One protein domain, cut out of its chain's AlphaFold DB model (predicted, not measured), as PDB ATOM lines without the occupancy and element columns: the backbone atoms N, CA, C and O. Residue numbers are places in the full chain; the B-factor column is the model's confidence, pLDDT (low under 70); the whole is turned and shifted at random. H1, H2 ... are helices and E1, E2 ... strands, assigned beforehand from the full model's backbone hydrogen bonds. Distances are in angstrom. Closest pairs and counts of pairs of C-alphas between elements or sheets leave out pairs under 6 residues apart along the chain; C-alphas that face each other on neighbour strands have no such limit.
ATOM      1  N   ASP A   4      64.561 -12.939 -14.186       87.81
ATOM      2  CA  ASP A   4      65.992 -13.204 -14.055       87.81
ATOM      3  C   ASP A   4      66.397 -14.623 -14.497       87.81
ATOM      4  O   ASP A   4      67.550 -14.853 -14.859       87.81
ATOM      5  N   LEU A   5      65.452 -15.568 -14.551       88.06
ATOM      6  CA  LEU A   5      65.686 -16.932 -15.038       88.06
ATOM      7  C   LEU A   5      65.554 -17.066 -16.567       88.06
ATOM      8  O   LEU A   5      65.768 -18.156 -17.108       88.06
ATOM      9  N   ILE A   6      65.227 -15.990 -17.291       89.56
ATOM     10  CA  ILE A   6      65.166 -15.975 -18.763       89.56
ATOM     11  C   ILE A   6      66.587 -15.813 -19.318       89.56
ATOM     12  O   ILE A   6      67.008 -14.739 -19.738       89.56
ATOM     13  N   THR A   7      67.348 -16.904 -19.295       88.19
ATOM     14  CA  THR A   7      68.792 -16.892 -19.600       88.19
ATOM     15  C   THR A   7      69.146 -17.461 -20.974       88.19
ATOM     16  O   THR A   7      70.267 -17.286 -21.443       88.19
ATOM     17  N   SER A   8      68.207 -18.128 -21.648       91.81
ATOM     18  CA  SER A   8      68.453 -18.814 -22.916       91.81
ATOM     19  C   SER A   8      67.397 -18.503 -23.971       91.81
ATOM     20  O   SER A   8      66.262 -18.156 -23.641       91.81
ATOM     21  N   THR A   9      67.716 -18.783 -25.234       93.94
ATOM     22  CA  THR A   9      66.810 -18.601 -26.376       93.94
ATOM     23  C   THR A   9      65.489 -19.364 -26.225       93.94
ATOM     24  O   THR A   9      64.433 -18.797 -26.464       93.94
ATOM     25  N   GLU A  10      65.506 -20.613 -25.764       93.06
ATOM     26  CA  GLU A  10      64.304 -21.454 -25.633       93.06
ATOM     27  C   GLU A  10      63.339 -20.913 -24.568       93.06
ATOM     28  O   GLU A  10      62.153 -20.726 -24.838       93.06
ATOM     29  N   VAL A  11      63.859 -20.566 -23.384       94.81
ATOM     30  CA  VAL A  11      63.090 -19.918 -22.308       94.81
ATOM     31  C   VAL A  11      62.537 -18.572 -22.780       94.81
ATOM     32  O   VAL A  11      61.364 -18.277 -22.552       94.81
ATOM     33  N   LYS A  12      63.347 -17.780 -23.499       95.81
ATOM     34  CA  LYS A  12      62.903 -16.520 -24.108       95.81
ATOM     35  C   LYS A  12      61.759 -16.755 -25.095       95.81
ATOM     36  O   LYS A  12      60.769 -16.041 -25.033       95.81
ATOM     37  N   ASN A  13      61.838 -17.778 -25.944       96.56
ATOM     38  CA  ASN A  13      60.782 -18.100 -26.907       96.56
ATOM     39  C   ASN A  13      59.466 -18.496 -26.219       96.56
ATOM     40  O   ASN A  13      58.395 -18.105 -26.676       96.56
ATOM     41  N   VAL A  14      59.516 -19.261 -25.122       96.06
ATOM     42  CA  VAL A  14      58.318 -19.575 -24.321       96.06
ATOM     43  C   VAL A  14      57.733 -18.302 -23.704       96.06
ATOM     44  O   VAL A  14      56.532 -18.066 -23.811       96.06
ATOM     45  N   TRP A  15      58.578 -17.458 -23.109       97.06
ATOM     46  CA  TRP A  15      58.164 -16.190 -22.507       97.06
ATOM     47  C   TRP A  15      57.530 -15.225 -23.518       97.06
ATOM     48  O   TRP A  15      56.454 -14.690 -23.254       97.06
ATOM     49  N   GLU A  16      58.143 -15.034 -24.688       96.81
ATOM     50  CA  GLU A  16      57.612 -14.153 -25.735       96.81
ATOM     51  C   GLU A  16      56.254 -14.634 -26.257       96.81
ATOM     52  O   GLU A  16      55.342 -13.821 -26.402       96.81
ATOM     53  N   ARG A  17      56.069 -15.948 -26.455       96.56
ATOM     54  CA  ARG A  17      54.761 -16.502 -26.837       96.56
ATOM     55  C   ARG A  17      53.690 -16.207 -25.789       96.56
ATOM     56  O   ARG A  17      52.635 -15.695 -26.140       96.56
ATOM     57  N   MET A  18      53.978 -16.439 -24.505       96.75
ATOM     58  CA  MET A  18      53.025 -16.157 -23.422       96.75
ATOM     59  C   MET A  18      52.674 -14.665 -23.328       96.75
ATOM     60  O   MET A  18      51.497 -14.318 -23.212       96.75
ATOM     61  N   LYS A  19      53.671 -13.770 -23.426       95.94
ATOM     62  CA  LYS A  19      53.432 -12.318 -23.483       95.94
ATOM     63  C   LYS A  19      52.532 -11.945 -24.656       95.94
ATOM     64  O   LYS A  19      51.554 -11.227 -24.455       95.94
ATOM     65  N   SER A  20      52.855 -12.445 -25.851       95.75
ATOM     66  CA  SER A  20      52.090 -12.182 -27.071       95.75
ATOM     67  C   SER A  20      50.647 -12.645 -26.920       95.75
ATOM     68  O   SER A  20      49.740 -11.871 -27.194       95.75
ATOM     69  N   THR A  21      50.415 -13.858 -26.410       95.75
ATOM     70  CA  THR A  21      49.063 -14.387 -26.187       95.75
ATOM     71  C   THR A  21      48.244 -13.497 -25.258       95.75
ATOM     72  O   THR A  21      47.130 -13.125 -25.609       95.75
ATOM     73  N   MET A  22      48.778 -13.111 -24.095       96.31
ATOM     74  CA  MET A  22      48.028 -12.266 -23.152       96.31
ATOM     75  C   MET A  22      47.748 -10.873 -23.701       96.31
ATOM     76  O   MET A  22      46.665 -10.322 -23.479       96.31
ATOM     77  N   PHE A  23      48.699 -10.308 -24.442       95.81
ATOM     78  CA  PHE A  23      48.510  -9.004 -25.052       95.81
ATOM     79  C   PHE A  23      47.490  -9.059 -26.195       95.81
ATOM     80  O   PHE A  23      46.549  -8.274 -26.208       95.81
ATOM     81  N   GLN A  24      47.614 -10.022 -27.105       94.25
ATOM     82  CA  GLN A  24      46.724 -10.163 -28.259       94.25
ATOM     83  C   GLN A  24      45.318 -10.625 -27.874       94.25
ATOM     84  O   GLN A  24      44.365 -10.282 -28.562       94.25
ATOM     85  N   ASN A  25      45.143 -11.376 -26.788       93.75
ATOM     86  CA  ASN A  25      43.809 -11.829 -26.387       93.75
ATOM     87  C   ASN A  25      43.100 -10.827 -25.472       93.75
ATOM     88  O   ASN A  25      41.885 -10.685 -25.558       93.75
ATOM     89  N   TYR A  26      43.836 -10.128 -24.603       95.44
ATOM     90  CA  TYR A  26      43.231  -9.353 -23.510       95.44
ATOM     91  C   TYR A  26      43.757  -7.915 -23.396       95.44
ATOM     92  O   TYR A  26      43.268  -7.129 -22.584       95.44
ATOM     93  N   GLY A  27      44.759  -7.535 -24.189       96.12
ATOM     94  CA  GLY A  27      45.407  -6.226 -24.109       96.12
ATOM     95  C   GLY A  27      46.251  -6.058 -22.845       96.12
ATOM     96  O   GLY A  27      46.488  -4.926 -22.426       96.12
ATOM     97  N   ILE A  28      46.666  -7.165 -22.216       96.38
ATOM     98  CA  ILE A  28      47.366  -7.185 -20.926       96.38
ATOM     99  C   ILE A  28      48.854  -7.456 -21.148       96.38
ATOM    100  O   ILE A  28      49.241  -8.506 -21.660       96.38
ATOM    101  N   SER A  29      49.705  -6.531 -20.702       95.81
ATOM    102  CA  SER A  29      51.153  -6.736 -20.666       95.81
ATOM    103  C   SER A  29      51.540  -7.586 -19.454       95.81
ATOM    104  O   SER A  29      51.635  -7.085 -18.335       95.81
ATOM    105  N   LEU A  30      51.803  -8.883 -19.662       94.62
ATOM    106  CA  LEU A  30      52.302  -9.756 -18.586       94.62
ATOM    107  C   LEU A  30      53.594  -9.233 -17.955       94.62
ATOM    108  O   LEU A  30      53.795  -9.370 -16.754       94.62
ATOM    109  N   GLN A  31      54.477  -8.649 -18.764       94.38
ATOM    110  CA  GLN A  31      55.749  -8.128 -18.282       94.38
ATOM    111  C   GLN A  31      55.545  -6.960 -17.317       94.38
ATOM    112  O   GLN A  31      56.140  -6.966 -16.246       94.38
ATOM    113  N   GLU A  32      54.673  -6.013 -17.669       94.94
ATOM    114  CA  GLU A  32      54.324  -4.869 -16.818       94.94
ATOM    115  C   GLU A  32      53.697  -5.346 -15.501       94.94
ATOM    116  O   GLU A  32      54.113  -4.933 -14.422       94.94
ATOM    117  N   VAL A  33      52.757  -6.297 -15.563       94.06
ATOM    118  CA  VAL A  33      52.108  -6.841 -14.360       94.06
ATOM    119  C   VAL A  33      53.113  -7.549 -13.439       94.06
ATOM    120  O   VAL A  33      53.072  -7.345 -12.229       94.06
ATOM    121  N   ILE A  34      54.027  -8.360 -13.985       90.44
ATOM    122  CA  ILE A  34      54.998  -9.137 -13.191       90.44
ATOM    123  C   ILE A  34      56.142  -8.279 -12.639       90.44
ATOM    124  O   ILE A  34      56.650  -8.581 -11.554       90.44
ATOM    125  N   HIS A  35      56.602  -7.294 -13.410       90.38
ATOM    126  CA  HIS A  35      57.770  -6.485 -13.071       90.38
ATOM    127  C   HIS A  35      57.387  -5.257 -12.245       90.38
ATOM    128  O   HIS A  35      57.966  -5.035 -11.184       90.38
ATOM    129  N   ASP A  36      56.397  -4.493 -12.709       93.44
ATOM    130  CA  ASP A  36      56.063  -3.187 -12.139       93.44
ATOM    131  C   ASP A  36      54.920  -3.269 -11.123       93.44
ATOM    132  O   ASP A  36      54.800  -2.388 -10.273       93.44
ATOM    133  N   ASN A  37      54.077  -4.310 -11.210       92.81
ATOM    134  CA  ASN A  37      52.836  -4.454 -10.442       92.81
ATOM    135  C   ASN A  37      52.078  -3.110 -10.302       92.81
ATOM    136  O   ASN A  37      51.869  -2.608  -9.191       92.81
ATOM    137  N   PRO A  38      51.701  -2.472 -11.425       96.50
ATOM    138  CA  PRO A  38      51.132  -1.133 -11.395       96.50
ATOM    139  C   PRO A  38      49.805  -1.126 -10.634       96.50
ATOM    140  O   PRO A  38      49.050  -2.092 -10.663       96.50
ATOM    141  N   LYS A  39      49.441  -0.002 -10.009       96.69
ATOM    142  CA  LYS A  39      48.127   0.142  -9.347       96.69
ATOM    143  C   LYS A  39      46.949   0.205 -10.315       96.69
ATOM    144  O   LYS A  39      45.799   0.111  -9.894       96.69
ATOM    145  N   LYS A  40      47.212   0.415 -11.603       97.31
ATOM    146  CA  LYS A  40      46.194   0.629 -12.629       97.31
ATOM    147  C   LYS A  40      46.702   0.145 -13.975       97.31
ATOM    148  O   LYS A  40      47.810   0.503 -14.354       97.31
ATOM    149  N   ILE A  41      45.871  -0.590 -14.709       96.38
ATOM    150  CA  ILE A  41      46.152  -0.992 -16.094       96.38
ATOM    151  C   ILE A  41      44.950  -0.734 -16.993       96.38
ATOM    152  O   ILE A  41      43.807  -0.639 -16.534       96.38
ATOM    153  N   GLN A  42      45.224  -0.646 -18.289       95.69
ATOM    154  CA  GLN A  42      44.213  -0.684 -19.334       95.69
ATOM    155  C   GLN A  42      44.294  -2.021 -20.065       95.69
ATOM    156  O   GLN A  42      45.378  -2.547 -20.282       95.69
ATOM    157  N   MET A  43      43.142  -2.536 -20.462       95.75
ATOM    158  CA  MET A  43      42.952  -3.805 -21.161       95.75
ATOM    159  C   MET A  43      41.898  -3.621 -22.261       95.75
ATOM    160  O   MET A  43      41.248  -2.565 -22.355       95.75
ATOM    161  N   PHE A  44      41.736  -4.620 -23.127       95.69
ATOM    162  CA  PHE A  44      40.686  -4.563 -24.143       95.69
ATOM    163  C   PHE A  44      39.289  -4.490 -23.498       95.69
ATOM    164  O   PHE A  44      39.105  -4.977 -22.379       95.69
ATOM    165  N   PRO A  45      38.311  -3.811 -24.135       93.31
ATOM    166  CA  PRO A  45      36.988  -3.574 -23.544       93.31
ATOM    167  C   PRO A  45      36.263  -4.845 -23.071       93.31
ATOM    168  O   PRO A  45      35.519  -4.814 -22.092       93.31
ATOM    169  N   ASP A  46      36.512  -5.947 -23.762       92.19
ATOM    170  CA  ASP A  46      35.937  -7.279 -23.616       92.19
ATOM    171  C   ASP A  46      36.787  -8.236 -22.762       92.19
ATOM    172  O   ASP A  46      36.326  -9.327 -22.433       92.19
ATOM    173  N   ALA A  47      37.971  -7.812 -22.306       93.69
ATOM    174  CA  ALA A  47      38.902  -8.647 -21.540       93.69
ATOM    175  C   ALA A  47      38.337  -9.163 -20.205       93.69
ATOM    176  O   ALA A  47      38.832 -10.146 -19.675       93.69
ATOM    177  N   LEU A  48      37.284  -8.540 -19.664       93.12
ATOM    178  CA  LEU A  48      36.562  -9.014 -18.470       93.12
ATOM    179  C   LEU A  48      35.088  -9.337 -18.747       93.12
ATOM    180  O   LEU A  48      34.324  -9.549 -17.808       93.12
ATOM    181  N   ASN A  49      34.661  -9.341 -20.012       90.25
ATOM    182  CA  ASN A  49      33.305  -9.733 -20.371       90.25
ATOM    183  C   ASN A  49      33.229 -11.263 -20.406       90.25
ATOM    184  O   ASN A  49      33.734 -11.896 -21.332       90.25
ATOM    185  N   LEU A  50      32.601 -11.854 -19.390       84.75
ATOM    186  CA  LEU A  50      32.559 -13.304 -19.236       84.75
ATOM    187  C   LEU A  50      31.868 -14.007 -20.415       84.75
ATOM    188  O   LEU A  50      32.382 -15.013 -20.897       84.75
ATOM    189  N   GLU A  51      30.750 -13.469 -20.908       86.19
ATOM    190  CA  GLU A  51      30.026 -14.041 -22.051       86.19
ATOM    191  C   GLU A  51      30.912 -14.083 -23.296       86.19
ATOM    192  O   GLU A  51      30.993 -15.107 -23.968       86.19
ATOM    193  N   HIS A  52      31.653 -13.006 -23.557       87.69
ATOM    194  CA  HIS A  52      32.606 -12.956 -24.659       87.69
ATOM    195  C   HIS A  52      33.763 -13.947 -24.461       87.69
ATOM    196  O   HIS A  52      34.035 -14.782 -25.321       87.69
ATOM    197  N   ILE A  53      34.415 -13.910 -23.301       85.19
ATOM    198  CA  ILE A  53      35.595 -14.726 -22.989       85.19
ATOM    199  C   ILE A  53      35.311 -16.231 -23.091       85.19
ATOM    200  O   ILE A  53      36.178 -16.999 -23.522       85.19
ATOM    201  N   LEU A  54      34.115 -16.668 -22.687       81.75
ATOM    202  CA  LEU A  54      33.718 -18.075 -22.742       81.75
ATOM    203  C   LEU A  54      33.444 -18.569 -24.169       81.75
ATOM    204  O   LEU A  54      33.545 -19.771 -24.404       81.75
ATOM    205  N   THR A  55      33.160 -17.674 -25.122       82.88
ATOM    206  CA  THR A  55      32.962 -18.048 -26.537       82.88
ATOM    207  C   THR A  55      34.272 -18.321 -27.276       82.88
ATOM    208  O   THR A  55      34.284 -19.058 -28.257       82.88
ATOM    209  N   ILE A  56      35.382 -17.764 -26.794       81.31
ATOM    210  CA  ILE A  56      36.701 -17.908 -27.417       81.31
ATOM    211  C   ILE A  56      37.275 -19.280 -27.067       81.31
ATOM    212  O   ILE A  56      37.283 -19.664 -25.897       81.31
ATOM    213  N   SER A  57      37.829 -20.025 -28.023       86.75
ATOM    214  CA  SER A  57      38.524 -21.278 -27.698       86.75
ATOM    215  C   SER A  57      39.796 -20.993 -26.900       86.75
ATOM    216  O   SER A  57      40.576 -20.110 -27.237       86.75
ATOM    217  N   SER A  58      40.081 -21.766 -25.849       86.44
ATOM    218  CA  SER A  58      41.323 -21.564 -25.080       86.44
ATOM    219  C   SER A  58      42.593 -21.889 -25.877       86.44
ATOM    220  O   SER A  58      43.672 -21.474 -25.468       86.44
ATOM    221  N   LYS A  59      42.476 -22.601 -27.009       84.56
ATOM    222  CA  LYS A  59      43.592 -22.881 -27.930       84.56
ATOM    223  C   LYS A  59      43.881 -21.727 -28.893       84.56
ATOM    224  O   LYS A  59      44.913 -21.743 -29.556       84.56
ATOM    225  N   GLU A  60      42.966 -20.771 -29.016       79.94
ATOM    226  CA  GLU A  60      43.079 -19.682 -29.979       79.94
ATOM    227  C   GLU A  60      43.887 -18.512 -29.413       79.94
ATOM    228  O   GLU A  60      43.779 -18.125 -28.243       79.94
ATOM    229  N   VAL A  61      44.692 -17.921 -30.291       82.88
ATOM    230  CA  VAL A  61      45.242 -16.581 -30.114       82.88
ATOM    231  C   VAL A  61      44.488 -15.697 -31.096       82.88
ATOM    232  O   VAL A  61      44.530 -15.942 -32.299       82.88
ATOM    233  N   LEU A  62      43.763 -14.702 -30.588       80.25
ATOM    234  CA  LEU A  62      42.859 -13.849 -31.367       80.25
ATOM    235  C   LEU A  62      43.601 -12.970 -32.381       80.25
ATOM    236  O   LEU A  62      42.972 -12.400 -33.267       80.25
ATOM    237  N   ASN A  63      44.933 -12.876 -32.267       83.75
ATOM    238  CA  ASN A  63      45.799 -12.061 -33.121       83.75
ATOM    239  C   ASN A  63      45.309 -10.608 -33.232       83.75
ATOM    240  O   ASN A  63      45.431  -9.975 -34.281       83.75
ATOM    241  N   THR A  64      44.736 -10.086 -32.144       83.50
ATOM    242  CA  THR A  64      44.228  -8.721 -32.094       83.50
ATOM    243  C   THR A  64      45.368  -7.738 -32.364       83.50
ATOM    244  O   THR A  64      46.410  -7.847 -31.712       83.50
ATOM    245  N   PRO A  65      45.204  -6.780 -33.296       79.19
ATOM    246  CA  PRO A  65      46.250  -5.817 -33.605       79.19
ATOM    247  C   PRO A  65      46.633  -4.971 -32.391       79.19
ATOM    248  O   PRO A  65      45.763  -4.518 -31.647       79.19
ATOM    249  N   ASP A  66      47.917  -4.635 -32.267       76.81
ATOM    250  CA  ASP A  66      48.420  -3.748 -31.207       76.81
ATOM    251  C   ASP A  66      47.767  -2.352 -31.225       76.81
ATOM    252  O   ASP A  66      47.753  -1.644 -30.218       76.81
ATOM    253  N   SER A  67      47.204  -1.952 -32.371       78.88
ATOM    254  CA  SER A  67      46.455  -0.704 -32.549       78.88
ATOM    255  C   SER A  67      45.042  -0.736 -31.956       78.88
ATOM    256  O   SER A  67      44.394   0.316 -31.885       78.88
ATOM    257  N   GLN A  68      44.544  -1.902 -31.523       83.81
ATOM    258  CA  GLN A  68      43.240  -2.013 -30.881       83.81
ATOM    259  C   GLN A  68      43.211  -1.180 -29.600       83.81
ATOM    260  O   GLN A  68      44.065  -1.279 -28.716       83.81
ATOM    261  N   LYS A  69      42.189  -0.329 -29.491       85.75
ATOM    262  CA  LYS A  69      42.046   0.564 -28.345       85.75
ATOM    263  C   LYS A  69      41.756  -0.240 -27.082       85.75
ATOM    264  O   LYS A  69      40.731  -0.912 -26.975       85.75
ATOM    265  N   ARG A  70      42.626  -0.089 -26.086       89.94
ATOM    266  CA  ARG A  70      42.343  -0.495 -24.708       89.94
ATOM    267  C   ARG A  70      41.342   0.492 -24.108       89.94
ATOM    268  O   ARG A  70      41.535   1.702 -24.193       89.94
ATOM    269  N   GLY A  71      40.250  -0.027 -23.556       87.50
ATOM    270  CA  GLY A  71      39.119   0.783 -23.085       87.50
ATOM    271  C   GLY A  71      38.619   0.395 -21.699       87.50
ATOM    272  O   GLY A  71      38.033   1.222 -21.004       87.50
ATOM    273  N   LYS A  72      38.900  -0.833 -21.250       95.12
ATOM    274  CA  LYS A  72      38.579  -1.269 -19.896       95.12
ATOM    275  C   LYS A  72      39.761  -0.952 -18.987       95.12
ATOM    276  O   LYS A  72      40.896  -1.311 -19.271       95.12
ATOM    277  N   THR A  73      39.486  -0.243 -17.902       96.00
ATOM    278  CA  THR A  73      40.483   0.139 -16.901       96.00
ATOM    279  C   THR A  73      40.150  -0.541 -15.584       96.00
ATOM    280  O   THR A  73      38.992  -0.515 -15.164       96.00
ATOM    281  N   VAL A  74      41.158  -1.115 -14.933       95.06
ATOM    282  CA  VAL A  74      41.045  -1.681 -13.582       95.06
ATOM    283  C   VAL A  74      42.130  -1.098 -12.689       95.06
ATOM    284  O   VAL A  74      43.213  -0.751 -13.166       95.06
ATOM    285  N   SER A  75      41.831  -0.969 -11.400       95.69
ATOM    286  CA  SER A  75      42.765  -0.465 -10.393       95.69
ATOM    287  C   SER A  75      42.680  -1.274  -9.111       95.69
ATOM    288  O   SER A  75      41.592  -1.715  -8.752       95.69
ATOM    289  N   HIS A  76      43.805  -1.453  -8.431       89.50
ATOM    290  CA  HIS A  76      43.896  -2.129  -7.138       89.50
ATOM    291  C   HIS A  76      44.915  -1.394  -6.263       89.50
ATOM    292  O   HIS A  76      45.980  -1.011  -6.758       89.50
ATOM    293  N   ASP A  77      44.604  -1.196  -4.982       88.88
ATOM    294  CA  ASP A  77      45.420  -0.374  -4.077       88.88
ATOM    295  C   ASP A  77      46.840  -0.932  -3.899       88.88
ATOM    296  O   ASP A  77      47.802  -0.158  -3.898       88.88
ATOM    297  N   ASP A  78      46.968  -2.259  -3.859       82.12
ATOM    298  CA  ASP A  78      48.241  -2.984  -3.667       82.12
ATOM    299  C   ASP A  78      48.894  -3.447  -4.980       82.12
ATOM    300  O   ASP A  78      49.837  -4.239  -4.986       82.12
ATOM    301  N   GLY A  79      48.396  -2.940  -6.110       90.50
ATOM    302  CA  GLY A  79      48.842  -3.329  -7.444       90.50
ATOM    303  C   GLY A  79      47.943  -4.379  -8.091       90.50
ATOM    304  O   GLY A  79      47.315  -5.200  -7.428       90.50
ATOM    305  N   VAL A  80      47.829  -4.325  -9.416       92.06
ATOM    306  CA  VAL A  80      46.856  -5.126 -10.169       92.06
ATOM    307  C   VAL A  80      47.165  -6.620 -10.157       92.06
ATOM    308  O   VAL A  80      46.251  -7.403 -10.390       92.06
ATOM    309  N   ILE A  81      48.402  -7.050  -9.860       91.00
ATOM    310  CA  ILE A  81      48.733  -8.484  -9.794       91.00
ATOM    311  C   ILE A  81      47.888  -9.225  -8.754       91.00
ATOM    312  O   ILE A  81      47.722 -10.433  -8.872       91.00
ATOM    313  N   SER A  82      47.343  -8.500  -7.777       85.19
ATOM    314  CA  SER A  82      46.419  -8.955  -6.740       85.19
ATOM    315  C   SER A  82      45.081  -9.482  -7.261       85.19
ATOM    316  O   SER A  82      44.429 -10.282  -6.593       85.19
ATOM    317  N   TYR A  83      44.666  -9.070  -8.463       87.88
ATOM    318  CA  TYR A  83      43.502  -9.667  -9.105       87.88
ATOM    319  C   TYR A  83      43.791 -11.122  -9.454       87.88
ATOM    320  O   TYR A  83      44.782 -11.432 -10.111       87.88
ATOM    321  N   THR A  84      42.879 -12.018  -9.092       87.75
ATOM    322  CA  THR A  84      43.009 -13.464  -9.287       87.75
ATOM    323  C   THR A  84      43.193 -13.813 -10.768       87.75
ATOM    324  O   THR A  84      43.985 -14.698 -11.101       87.75
ATOM    325  N   TYR A  85      42.520 -13.093 -11.674       92.69
ATOM    326  CA  TYR A  85      42.696 -13.250 -13.124       92.69
ATOM    327  C   TYR A  85      44.043 -12.737 -13.652       92.69
ATOM    328  O   TYR A  85      44.420 -13.093 -14.762       92.69
ATOM    329  N   LEU A  86      44.797 -11.946 -12.882       93.94
ATOM    330  CA  LEU A  86      46.159 -11.517 -13.220       93.94
ATOM    331  C   LEU A  86      47.218 -12.364 -12.511       93.94
ATOM    332  O   LEU A  86      48.191 -12.763 -13.153       93.94
ATOM    333  N   THR A  87      47.021 -12.720 -11.238       92.19
ATOM    334  CA  THR A  87      47.967 -13.560 -10.491       92.19
ATOM    335  C   THR A  87      48.153 -14.919 -11.158       92.19
ATOM    336  O   THR A  87      49.285 -15.371 -11.326       92.19
ATOM    337  N   GLN A  88      47.058 -15.579 -11.562       94.50
ATOM    338  CA  GLN A  88      47.114 -16.945 -12.089       94.50
ATOM    339  C   GLN A  88      47.959 -17.063 -13.377       94.50
ATOM    340  O   GLN A  88      48.877 -17.889 -13.397       94.50
ATOM    341  N   PRO A  89      47.753 -16.228 -14.420       96.56
ATOM    342  CA  PRO A  89      48.646 -16.188 -15.581       96.56
ATOM    343  C   PRO A  89      50.104 -15.887 -15.233       96.56
ATOM    344  O   PRO A  89      51.017 -16.465 -15.827       96.56
ATOM    345  N   CYS A  90      50.344 -14.999 -14.265       94.81
ATOM    346  CA  CYS A  90      51.695 -14.625 -13.861       94.81
ATOM    347  C   CYS A  90      52.435 -15.789 -13.181       94.81
ATOM    348  O   CYS A  90      53.593 -16.056 -13.506       94.81
ATOM    349  N   VAL A  91      51.760 -16.517 -12.288       92.25
ATOM    350  CA  VAL A  91      52.306 -17.712 -11.623       92.25
ATOM    351  C   VAL A  91      52.535 -18.842 -12.629       92.25
ATOM    352  O   VAL A  91      53.619 -19.423 -12.649       92.25
ATOM    353  N   LEU A  92      51.577 -19.109 -13.527       95.56
ATOM    354  CA  LEU A  92      51.766 -20.085 -14.605       95.56
ATOM    355  C   LEU A  92      52.989 -19.729 -15.463       95.56
ATOM    356  O   LEU A  92      53.809 -20.595 -15.755       95.56
ATOM    357  N   SER A  93      53.149 -18.454 -15.826       95.94
ATOM    358  CA  SER A  93      54.293 -17.996 -16.624       95.94
ATOM    359  C   SER A  93      55.624 -18.252 -15.915       95.94
ATOM    360  O   SER A  93      56.576 -18.723 -16.538       95.94
ATOM    361  N   ALA A  94      55.683 -18.010 -14.602       94.88
ATOM    362  CA  ALA A  94      56.847 -18.333 -13.786       94.88
ATOM    363  C   ALA A  94      57.137 -19.846 -13.773       94.88
ATOM    364  O   ALA A  94      58.292 -20.246 -13.937       94.88
ATOM    365  N   HIS A  95      56.106 -20.692 -13.657       94.88
ATOM    366  CA  HIS A  95      56.261 -22.148 -13.749       94.88
ATOM    367  C   HIS A  95      56.766 -22.592 -15.124       94.88
ATOM    368  O   HIS A  95      57.616 -23.475 -15.193       94.88
ATOM    369  N   MET A  96      56.298 -21.982 -16.215       95.38
ATOM    370  CA  MET A  96      56.752 -22.325 -17.570       95.38
ATOM    371  C   MET A  96      58.210 -21.921 -17.807       95.38
ATOM    372  O   MET A  96      58.964 -22.688 -18.404       95.38
ATOM    373  N   ILE A  97      58.639 -20.770 -17.277       94.00
ATOM    374  CA  ILE A  97      60.053 -20.363 -17.275       94.00
ATOM    375  C   ILE A  97      60.903 -21.377 -16.496       94.00
ATOM    376  O   ILE A  97      61.961 -21.796 -16.971       94.00
ATOM    377  N   ALA A  98      60.452 -21.795 -15.310       92.50
ATOM    378  CA  ALA A  98      61.164 -22.780 -14.497       92.50
ATOM    379  C   ALA A  98      61.224 -24.155 -15.184       92.50
ATOM    380  O   ALA A  98      62.293 -24.761 -15.253       92.50
ATOM    381  N   LEU A  99      60.108 -24.619 -15.748       91.12
ATOM    382  CA  LEU A  99      60.007 -25.877 -16.482       91.12
ATOM    383  C   LEU A  99      60.955 -25.908 -17.685       91.12
ATOM    384  O   LEU A  99      61.663 -26.892 -17.884       91.12
ATOM    385  N   GLU A 100      61.004 -24.835 -18.472       92.19
ATOM    386  CA  GLU A 100      61.880 -24.763 -19.643       92.19
ATOM    387  C   GLU A 100      63.366 -24.726 -19.244       92.19
ATOM    388  O   GLU A 100      64.214 -25.329 -19.902       92.19
ATOM    389  N   ASN A 101      63.688 -24.106 -18.105       90.56
ATOM    390  CA  ASN A 101      65.017 -24.206 -17.506       90.56
ATOM    391  C   ASN A 101      65.341 -25.627 -17.013       90.56
ATOM    392  O   ASN A 101      66.474 -26.084 -17.169       90.56
ATOM    393  N   LEU A 102      64.371 -26.346 -16.440       89.25
ATOM    394  CA  LEU A 102      64.549 -27.728 -15.984       89.25
ATOM    395  C   LEU A 102      64.768 -28.700 -17.146       89.25
ATOM    396  O   LEU A 102      65.645 -29.553 -17.039       89.25
ATOM    397  N   LYS A 103      64.064 -28.529 -18.275       87.44
ATOM    398  CA  LYS A 103      64.265 -29.330 -19.502       87.44
ATOM    399  C   LYS A 103      65.710 -29.323 -20.004       87.44
ATOM    400  O   LYS A 103      66.149 -30.278 -20.630       87.44
ATOM    401  N   LYS A 104      66.462 -28.258 -19.721       83.19
ATOM    402  CA  LYS A 104      67.873 -28.132 -20.117       83.19
ATOM    403  C   LYS A 104      68.827 -28.892 -19.209       83.19
ATOM    404  O   LYS A 104      69.955 -29.158 -19.611       83.19
ATOM    405  N   ARG A 105      68.417 -29.231 -17.984       79.44
ATOM    406  CA  ARG A 105      69.278 -29.873 -16.977       79.44
ATOM    407  C   ARG A 105      69.387 -31.395 -17.174       79.44
ATOM    408  O   ARG A 105      69.447 -32.142 -16.203       79.44
ATOM    409  N   GLY A 106      69.460 -31.854 -18.424       68.38
ATOM    410  CA  GLY A 106      69.608 -33.266 -18.790       68.38
ATOM    411  C   GLY A 106      68.297 -34.060 -18.753       68.38
ATOM    412  O   GLY A 106      67.212 -33.507 -18.909       68.38
ATOM    413  N   ASN A 107      68.399 -35.373 -18.531       70.31
ATOM    414  CA  ASN A 107      67.280 -36.326 -18.572       70.31
ATOM    415  C   ASN A 107      66.331 -36.264 -17.361       70.31
ATOM    416  O   ASN A 107      65.490 -37.146 -17.227       70.31
ATOM    417  N   LEU A 108      66.417 -35.241 -16.500       76.69
ATOM    418  CA  LEU A 108      65.647 -35.168 -15.251       76.69
ATOM    419  C   LEU A 108      64.147 -35.404 -15.475       76.69
ATOM    420  O   LEU A 108      63.527 -36.156 -14.735       76.69
ATOM    421  N   LEU A 109      63.569 -34.804 -16.518       77.69
ATOM    422  CA  LEU A 109      62.148 -34.971 -16.833       77.69
ATOM    423  C   LEU A 109      61.806 -36.349 -17.411       77.69
ATOM    424  O   LEU A 109      60.677 -36.796 -17.249       77.69
ATOM    425  N   ASN A 110      62.766 -37.036 -18.036       78.88
ATOM    426  CA  ASN A 110      62.569 -38.391 -18.562       78.88
ATOM    427  C   ASN A 110      62.496 -39.439 -17.436       78.88
ATOM    428  O   ASN A 110      61.989 -40.535 -17.655       78.88
ATOM    429  N   GLU A 111      62.987 -39.111 -16.238       83.75
ATOM    430  CA  GLU A 111      62.952 -39.981 -15.055       83.75
ATOM    431  C   GLU A 111      61.724 -39.730 -14.157       83.75
ATOM    432  O   GLU A 111      61.450 -40.510 -13.239       83.75
ATOM    433  N   VAL A 112      60.955 -38.665 -14.415       86.94
ATOM    434  CA  VAL A 112      59.761 -38.323 -13.633       86.94
ATOM    435  C   VAL A 112      58.646 -39.329 -13.917       86.94
ATOM    436  O   VAL A 112      58.082 -39.366 -15.006       86.94
ATOM    437  N   LYS A 113      58.285 -40.125 -12.904       90.62
ATOM    438  CA  LYS A 113      57.157 -41.074 -12.984       90.62
ATOM    439  C   LYS A 113      55.801 -40.426 -12.728       90.62
ATOM    440  O   LYS A 113      54.798 -40.863 -13.282       90.62
ATOM    441  N   TYR A 114      55.777 -39.410 -11.870       91.69
ATOM    442  CA  TYR A 114      54.560 -38.741 -11.430       91.69
ATOM    443  C   TYR A 114      54.790 -37.241 -11.377       91.69
ATOM    444  O   TYR A 114      55.835 -36.780 -10.922       91.69
ATOM    445  N   ILE A 115      53.784 -36.490 -11.802       91.12
ATOM    446  CA  ILE A 115      53.750 -35.043 -11.681       91.12
ATOM    447  C   ILE A 115      52.373 -34.637 -11.183       91.12
ATOM    448  O   ILE A 115      51.356 -35.160 -11.630       91.12
ATOM    449  N   ALA A 116      52.358 -33.712 -10.239       89.69
ATOM    450  CA  ALA A 116      51.150 -33.155  -9.671       89.69
ATOM    451  C   ALA A 116      51.342 -31.652  -9.501       89.69
ATOM    452  O   ALA A 116      52.467 -31.157  -9.406       89.69
ATOM    453  N   GLY A 117      50.235 -30.924  -9.460       89.06
ATOM    454  CA  GLY A 117      50.252 -29.505  -9.174       89.06
ATOM    455  C   GLY A 117      49.054 -29.128  -8.323       89.06
ATOM    456  O   GLY A 117      47.942 -29.584  -8.564       89.06
ATOM    457  N   HIS A 118      49.289 -28.302  -7.310       84.56
ATOM    458  CA  HIS A 118      48.252 -27.901  -6.371       84.56
ATOM    459  C   HIS A 118      47.393 -26.771  -6.957       84.56
ATOM    460  O   HIS A 118      47.908 -25.685  -7.245       84.56
ATOM    461  N   SER A 119      46.083 -26.998  -7.108       88.50
ATOM    462  CA  SER A 119      45.120 -26.010  -7.621       88.50
ATOM    463  C   SER A 119      45.554 -25.448  -8.986       88.50
ATOM    464  O   SER A 119      45.621 -26.186  -9.964       88.50
ATOM    465  N   LEU A 120      45.932 -24.169  -9.081       88.12
ATOM    466  CA  LEU A 120      46.516 -23.583 -10.296       88.12
ATOM    467  C   LEU A 120      47.699 -24.399 -10.856       88.12
ATOM    468  O   LEU A 120      47.902 -24.453 -12.071       88.12
ATOM    469  N   GLY A 121      48.488 -25.023  -9.978       90.25
ATOM    470  CA  GLY A 121      49.635 -25.836 -10.359       90.25
ATOM    471  C   GLY A 121      49.272 -27.007 -11.271       90.25
ATOM    472  O   GLY A 121      50.119 -27.431 -12.051       90.25
ATOM    473  N   GLU A 122      48.034 -27.509 -11.236       90.44
ATOM    474  CA  GLU A 122      47.592 -28.617 -12.088       90.44
ATOM    475  C   GLU A 122      47.708 -28.262 -13.578       90.44
ATOM    476  O   GLU A 122      48.223 -29.047 -14.369       90.44
ATOM    477  N   PHE A 123      47.376 -27.022 -13.958       93.81
ATOM    478  CA  PHE A 123      47.587 -26.526 -15.324       93.81
ATOM    479  C   PHE A 123      49.070 -26.521 -15.707       93.81
ATOM    480  O   PHE A 123      49.425 -26.816 -16.846       93.81
ATOM    481  N   SER A 124      49.947 -26.225 -14.744       93.69
ATOM    482  CA  SER A 124      51.399 -26.244 -14.954       93.69
ATOM    483  C   SER A 124      51.920 -27.674 -15.125       93.69
ATOM    484  O   SER A 124      52.753 -27.919 -15.995       93.69
ATOM    485  N   ALA A 125      51.396 -28.624 -14.344       92.25
ATOM    486  CA  ALA A 125      51.695 -30.048 -14.474       92.25
ATOM    487  C   ALA A 125      51.220 -30.602 -15.829       92.25
ATOM    488  O   ALA A 125      51.976 -31.281 -16.520       92.25
ATOM    489  N   LEU A 126      50.010 -30.238 -16.264       92.56
ATOM    490  CA  LEU A 126      49.475 -30.615 -17.575       92.56
ATOM    491  C   LEU A 126      50.287 -30.016 -18.734       92.56
ATOM    492  O   LEU A 126      50.484 -30.685 -19.749       92.56
ATOM    493  N   CYS A 127      50.830 -28.804 -18.584       92.81
ATOM    494  CA  CYS A 127      51.806 -28.262 -19.533       92.81
ATOM    495  C   CYS A 127      53.111 -29.062 -19.562       92.81
ATOM    496  O   CYS A 127      53.648 -29.313 -20.639       92.81
ATOM    497  N   ALA A 128      53.623 -29.486 -18.407       92.19
ATOM    498  CA  ALA A 128      54.820 -30.324 -18.338       92.19
ATOM    499  C   ALA A 128      54.615 -31.710 -18.975       92.19
ATOM    500  O   ALA A 128      55.549 -32.245 -19.570       92.19
ATOM    501  N   LEU A 129      53.389 -32.240 -18.940       90.56
ATOM    502  CA  LEU A 129      52.976 -33.450 -19.664       90.56
ATOM    503  C   LEU A 129      52.656 -33.208 -21.151       90.56
ATOM    504  O   LEU A 129      52.241 -34.134 -21.844       90.56
ATOM    505  N   ASN A 130      52.835 -31.983 -21.655       90.62
ATOM    506  CA  ASN A 130      52.484 -31.563 -23.016       90.62
ATOM    507  C   ASN A 130      50.997 -31.756 -23.385       90.62
ATOM    508  O   ASN A 130      50.655 -31.789 -24.566       90.62
ATOM    509  N   VAL A 131      50.098 -31.844 -22.397       91.75
ATOM    510  CA  VAL A 131      48.640 -31.881 -22.623       91.75
ATOM    511  C   VAL A 131      48.145 -30.517 -23.106       91.75
ATOM    512  O   VAL A 131      47.307 -30.430 -24.005       91.75
ATOM    513  N   PHE A 132      48.696 -29.441 -22.537       88.19
ATOM    514  CA  PHE A 132      48.435 -28.066 -22.954       88.19
ATOM    515  C   PHE A 132      49.715 -27.388 -23.426       88.19
ATOM    516  O   PHE A 132      50.769 -27.523 -22.803       88.19
ATOM    517  N   SER A 133      49.607 -26.571 -24.476       95.12
ATOM    518  CA  SER A 133      50.638 -25.569 -24.739       95.12
ATOM    519  C   SER A 133      50.624 -24.503 -23.629       95.12
ATOM    520  O   SER A 133      49.564 -24.271 -23.034       95.12
ATOM    521  N   PRO A 134      51.754 -23.817 -23.362       96.31
ATOM    522  CA  PRO A 134      51.793 -22.697 -22.423       96.31
ATOM    523  C   PRO A 134      50.703 -21.650 -22.684       96.31
ATOM    524  O   PRO A 134      50.043 -21.216 -21.750       96.31
ATOM    525  N   GLU A 135      50.451 -21.302 -23.947       96.06
ATOM    526  CA  GLU A 135      49.416 -20.350 -24.371       96.06
ATOM    527  C   GLU A 135      48.007 -20.844 -24.043       96.06
ATOM    528  O   GLU A 135      47.177 -20.088 -23.537       96.06
ATOM    529  N   THR A 136      47.748 -22.134 -24.282       93.00
ATOM    530  CA  THR A 136      46.450 -22.746 -23.978       93.00
ATOM    531  C   THR A 136      46.179 -22.701 -22.480       93.00
ATOM    532  O   THR A 136      45.098 -22.292 -22.052       93.00
ATOM    533  N   ALA A 137      47.167 -23.089 -21.670       94.81
ATOM    534  CA  ALA A 137      47.052 -23.018 -20.222       94.81
ATOM    535  C   ALA A 137      46.906 -21.573 -19.736       94.81
ATOM    536  O   ALA A 137      46.108 -21.326 -18.839       94.81
ATOM    537  N   LEU A 138      47.591 -20.613 -20.359       96.25
ATOM    538  CA  LEU A 138      47.513 -19.193 -20.020       96.25
ATOM    539  C   LEU A 138      46.096 -18.636 -20.194       96.25
ATOM    540  O   LEU A 138      45.558 -18.022 -19.272       96.25
ATOM    541  N   ASN A 139      45.456 -18.938 -21.326       92.62
ATOM    542  CA  ASN A 139      44.053 -18.604 -21.557       92.62
ATOM    543  C   ASN A 139      43.132 -19.304 -20.544       92.62
ATOM    544  O   ASN A 139      42.227 -18.675 -19.999       92.62
ATOM    545  N   LEU A 140      43.355 -20.592 -20.256       93.06
ATOM    546  CA  LEU A 140      42.542 -21.336 -19.286       93.06
ATOM    547  C   LEU A 140      42.615 -20.728 -17.883       93.06
ATOM    548  O   LEU A 140      41.577 -20.536 -17.251       93.06
ATOM    549  N   VAL A 141      43.813 -20.396 -17.398       93.50
ATOM    550  CA  VAL A 141      43.984 -19.849 -16.045       93.50
ATOM    551  C   VAL A 141      43.509 -18.398 -15.943       93.50
ATOM    552  O   VAL A 141      42.992 -18.006 -14.897       93.50
ATOM    553  N   TYR A 142      43.587 -17.620 -17.031       95.06
ATOM    554  CA  TYR A 142      42.958 -16.298 -17.104       95.06
ATOM    555  C   TYR A 142      41.435 -16.407 -16.972       95.06
ATOM    556  O   TYR A 142      40.842 -15.813 -16.072       95.06
ATOM    557  N   LYS A 143      40.805 -17.249 -17.804       91.31
ATOM    558  CA  LYS A 143      39.360 -17.527 -17.765       91.31
ATOM    559  C   LYS A 143      38.906 -18.016 -16.399       91.31
ATOM    560  O   LYS A 143      37.914 -17.524 -15.867       91.31
ATOM    561  N   ARG A 144      39.655 -18.959 -15.820       90.62
ATOM    562  CA  ARG A 144      39.424 -19.475 -14.469       90.62
ATOM    563  C   ARG A 144      39.437 -18.343 -13.450       90.62
ATOM    564  O   ARG A 144      38.533 -18.269 -12.627       90.62
ATOM    565  N   GLY A 145      40.425 -17.455 -13.508       87.25
ATOM    566  CA  GLY A 145      40.497 -16.322 -12.594       87.25
ATOM    567  C   GLY A 145      39.345 -15.329 -12.759       87.25
ATOM    568  O   GLY A 145      38.806 -14.876 -11.752       87.25
ATOM    569  N   VAL A 146      38.917 -15.039 -13.995       87.44
ATOM    570  CA  VAL A 146      37.763 -14.153 -14.249       87.44
ATOM    571  C   VAL A 146      36.477 -14.779 -13.710       87.44
ATOM    572  O   VAL A 146      35.729 -14.111 -13.003       87.44
ATOM    573  N   LEU A 147      36.252 -16.070 -13.970       84.31
ATOM    574  CA  LEU A 147      35.117 -16.827 -13.434       84.31
ATOM    575  C   LEU A 147      35.090 -16.827 -11.903       84.31
ATOM    576  O   LEU A 147      34.029 -16.622 -11.314       84.31
ATOM    577  N   MET A 148      36.239 -17.046 -11.259       83.12
ATOM    578  CA  MET A 148      36.343 -17.027  -9.798       83.12
ATOM    579  C   MET A 148      35.942 -15.666  -9.229       83.12
ATOM    580  O   MET A 148      35.145 -15.610  -8.296       83.12
ATOM    581  N   GLU A 149      36.446 -14.571  -9.799       82.75
ATOM    582  CA  GLU A 149      36.088 -13.234  -9.323       82.75
ATOM    583  C   GLU A 149      34.635 -12.866  -9.602       82.75
ATOM    584  O   GLU A 149      33.975 -12.294  -8.736       82.75
ATOM    585  N   GLU A 150      34.117 -13.205 -10.782       80.38
ATOM    586  CA  GLU A 150      32.728 -12.910 -11.122       80.38
ATOM    587  C   GLU A 150      31.767 -13.692 -10.222       80.38
ATOM    588  O   GLU A 150      30.802 -13.130  -9.707       80.38
ATOM    589  N   THR A 151      32.094 -14.952  -9.919       75.44
ATOM    590  CA  THR A 151      31.335 -15.769  -8.962       75.44
ATOM    591  C   THR A 151      31.263 -15.090  -7.596       75.44
ATOM    592  O   THR A 151      30.184 -15.005  -7.016       75.44
ATOM    593  N   LEU A 152      32.373 -14.534  -7.094       72.19
ATOM    594  CA  LEU A 152      32.391 -13.826  -5.810       72.19
ATOM    595  C   LEU A 152      31.502 -12.569  -5.804       72.19
ATOM    596  O   LEU A 152      30.953 -12.232  -4.755       72.19
ATOM    597  N   ARG A 153      31.320 -11.894  -6.948       71.94
ATOM    598  CA  ARG A 153      30.454 -10.705  -7.062       71.94
ATOM    599  C   ARG A 153      28.965 -11.031  -7.025       71.94
ATOM    600  O   ARG A 153      28.189 -10.215  -6.535       71.94
ATOM    601  N   LEU A 154      28.565 -12.204  -7.522       67.81
ATOM    602  CA  LEU A 154      27.160 -12.634  -7.538       67.81
ATOM    603  C   LEU A 154      26.594 -12.852  -6.132       67.81
ATOM    604  O   LEU A 154      25.383 -12.799  -5.919       67.81
ATOM    605  N   PHE A 155      27.465 -13.068  -5.151       65.81
ATOM    606  CA  PHE A 155      27.061 -13.281  -3.779       65.81
ATOM    607  C   PHE A 155      27.180 -11.994  -2.950       65.81
ATOM    608  O   PHE A 155      28.267 -11.517  -2.634       65.81
TER     609      PHE A 155
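This is residues 4 to 155 of the 329 residues of the protein "Acyl transferase-like protein" of Strigomonas culicis (UniProt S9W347). Three long helices, H1, H4 and H7, make an up-and-down bundle, with H4 and H7 in the most extensive contact. Short helices pack round it: H2 across H1 and H4, H6 on H4 and H7, and H3 on H7; a small two-stranded antiparallel ribbon, E1 and E2, lies at one end and H5 at the other. The printed part has 152 residues with seven named helices and two named strands, in the order H1 H2 E1 H3 E2 H4 H5 H6 H7, and is mostly helix. It is compact, with a radius of gyration of the C-alphas of 15.7 A and spans of 46 by 33 by 30 A.

H1, residues 9 to 26, touches H2, residues 30 to 35, with residues 19 to 23 alone; their closest C-alphas, of Lys 19 and Leu 30, are 5.6 A apart. E1, residues 40 to 43, and E2, residues 72 to 75, are antiparallel neighbours, with N 43 and O 72 at 2.8 A and N 41 and O 74 at 3.1 A. H4, residues 84 to 103, is the hub, touching five helices. It touches H1 at a shallow tilt of 19 degrees, opposite ways, closest at the C-alphas of Val 11 and Glu 100, 5.7 A. H2 is about perpendicular to H4, at 85 degrees, with the C-alphas of Ile 34 and Cys 90 closest at 6.4 A. H5, residues 107 to 111, touches H4 only at the corner and only just, with 3 pairs of C-alphas within 8 A, the closest those of Lys 103 and Leu 109, 6.6 A. H6, residues 121 to 128, and H7, residues 134 to 154, form a helical hairpin at a shallow tilt of 16 degrees, with the C-alphas of Phe 123 and Ala 137 closest at 6.0 A. H7 touches H4 at a shallow tilt of 24 degrees, opposite ways, with the C-alphas of Tyr 85 and Gly 145 closest at 3.8 A. H3, residues 50 to 55, touches H7, with the C-alphas of Ile 53 and Lys 143 closest at 7.0 A. Every O i to N i+4 pair is within hydrogen-bond range in H1, H2, H5, H6 and H7; in H3 it is 1 of 2 and in H4 15 of 16.

H1 begins at C-alpha 9, (66.810, -18.601, -26.376), and is 25.5 A long. H4 is 28.4 A long, and H7, 30.5 A long, ends at C-alpha 154, (27.160, -12.634, -7.538).

The C-alphas of Gly 106 and Phe 155, the two farthest apart, are 49.3 A apart. The printed part has no cut. The link from H3 to E2, residues 56 to 71, is long. Residues 106 and 154 to 155 have pLDDT under 70.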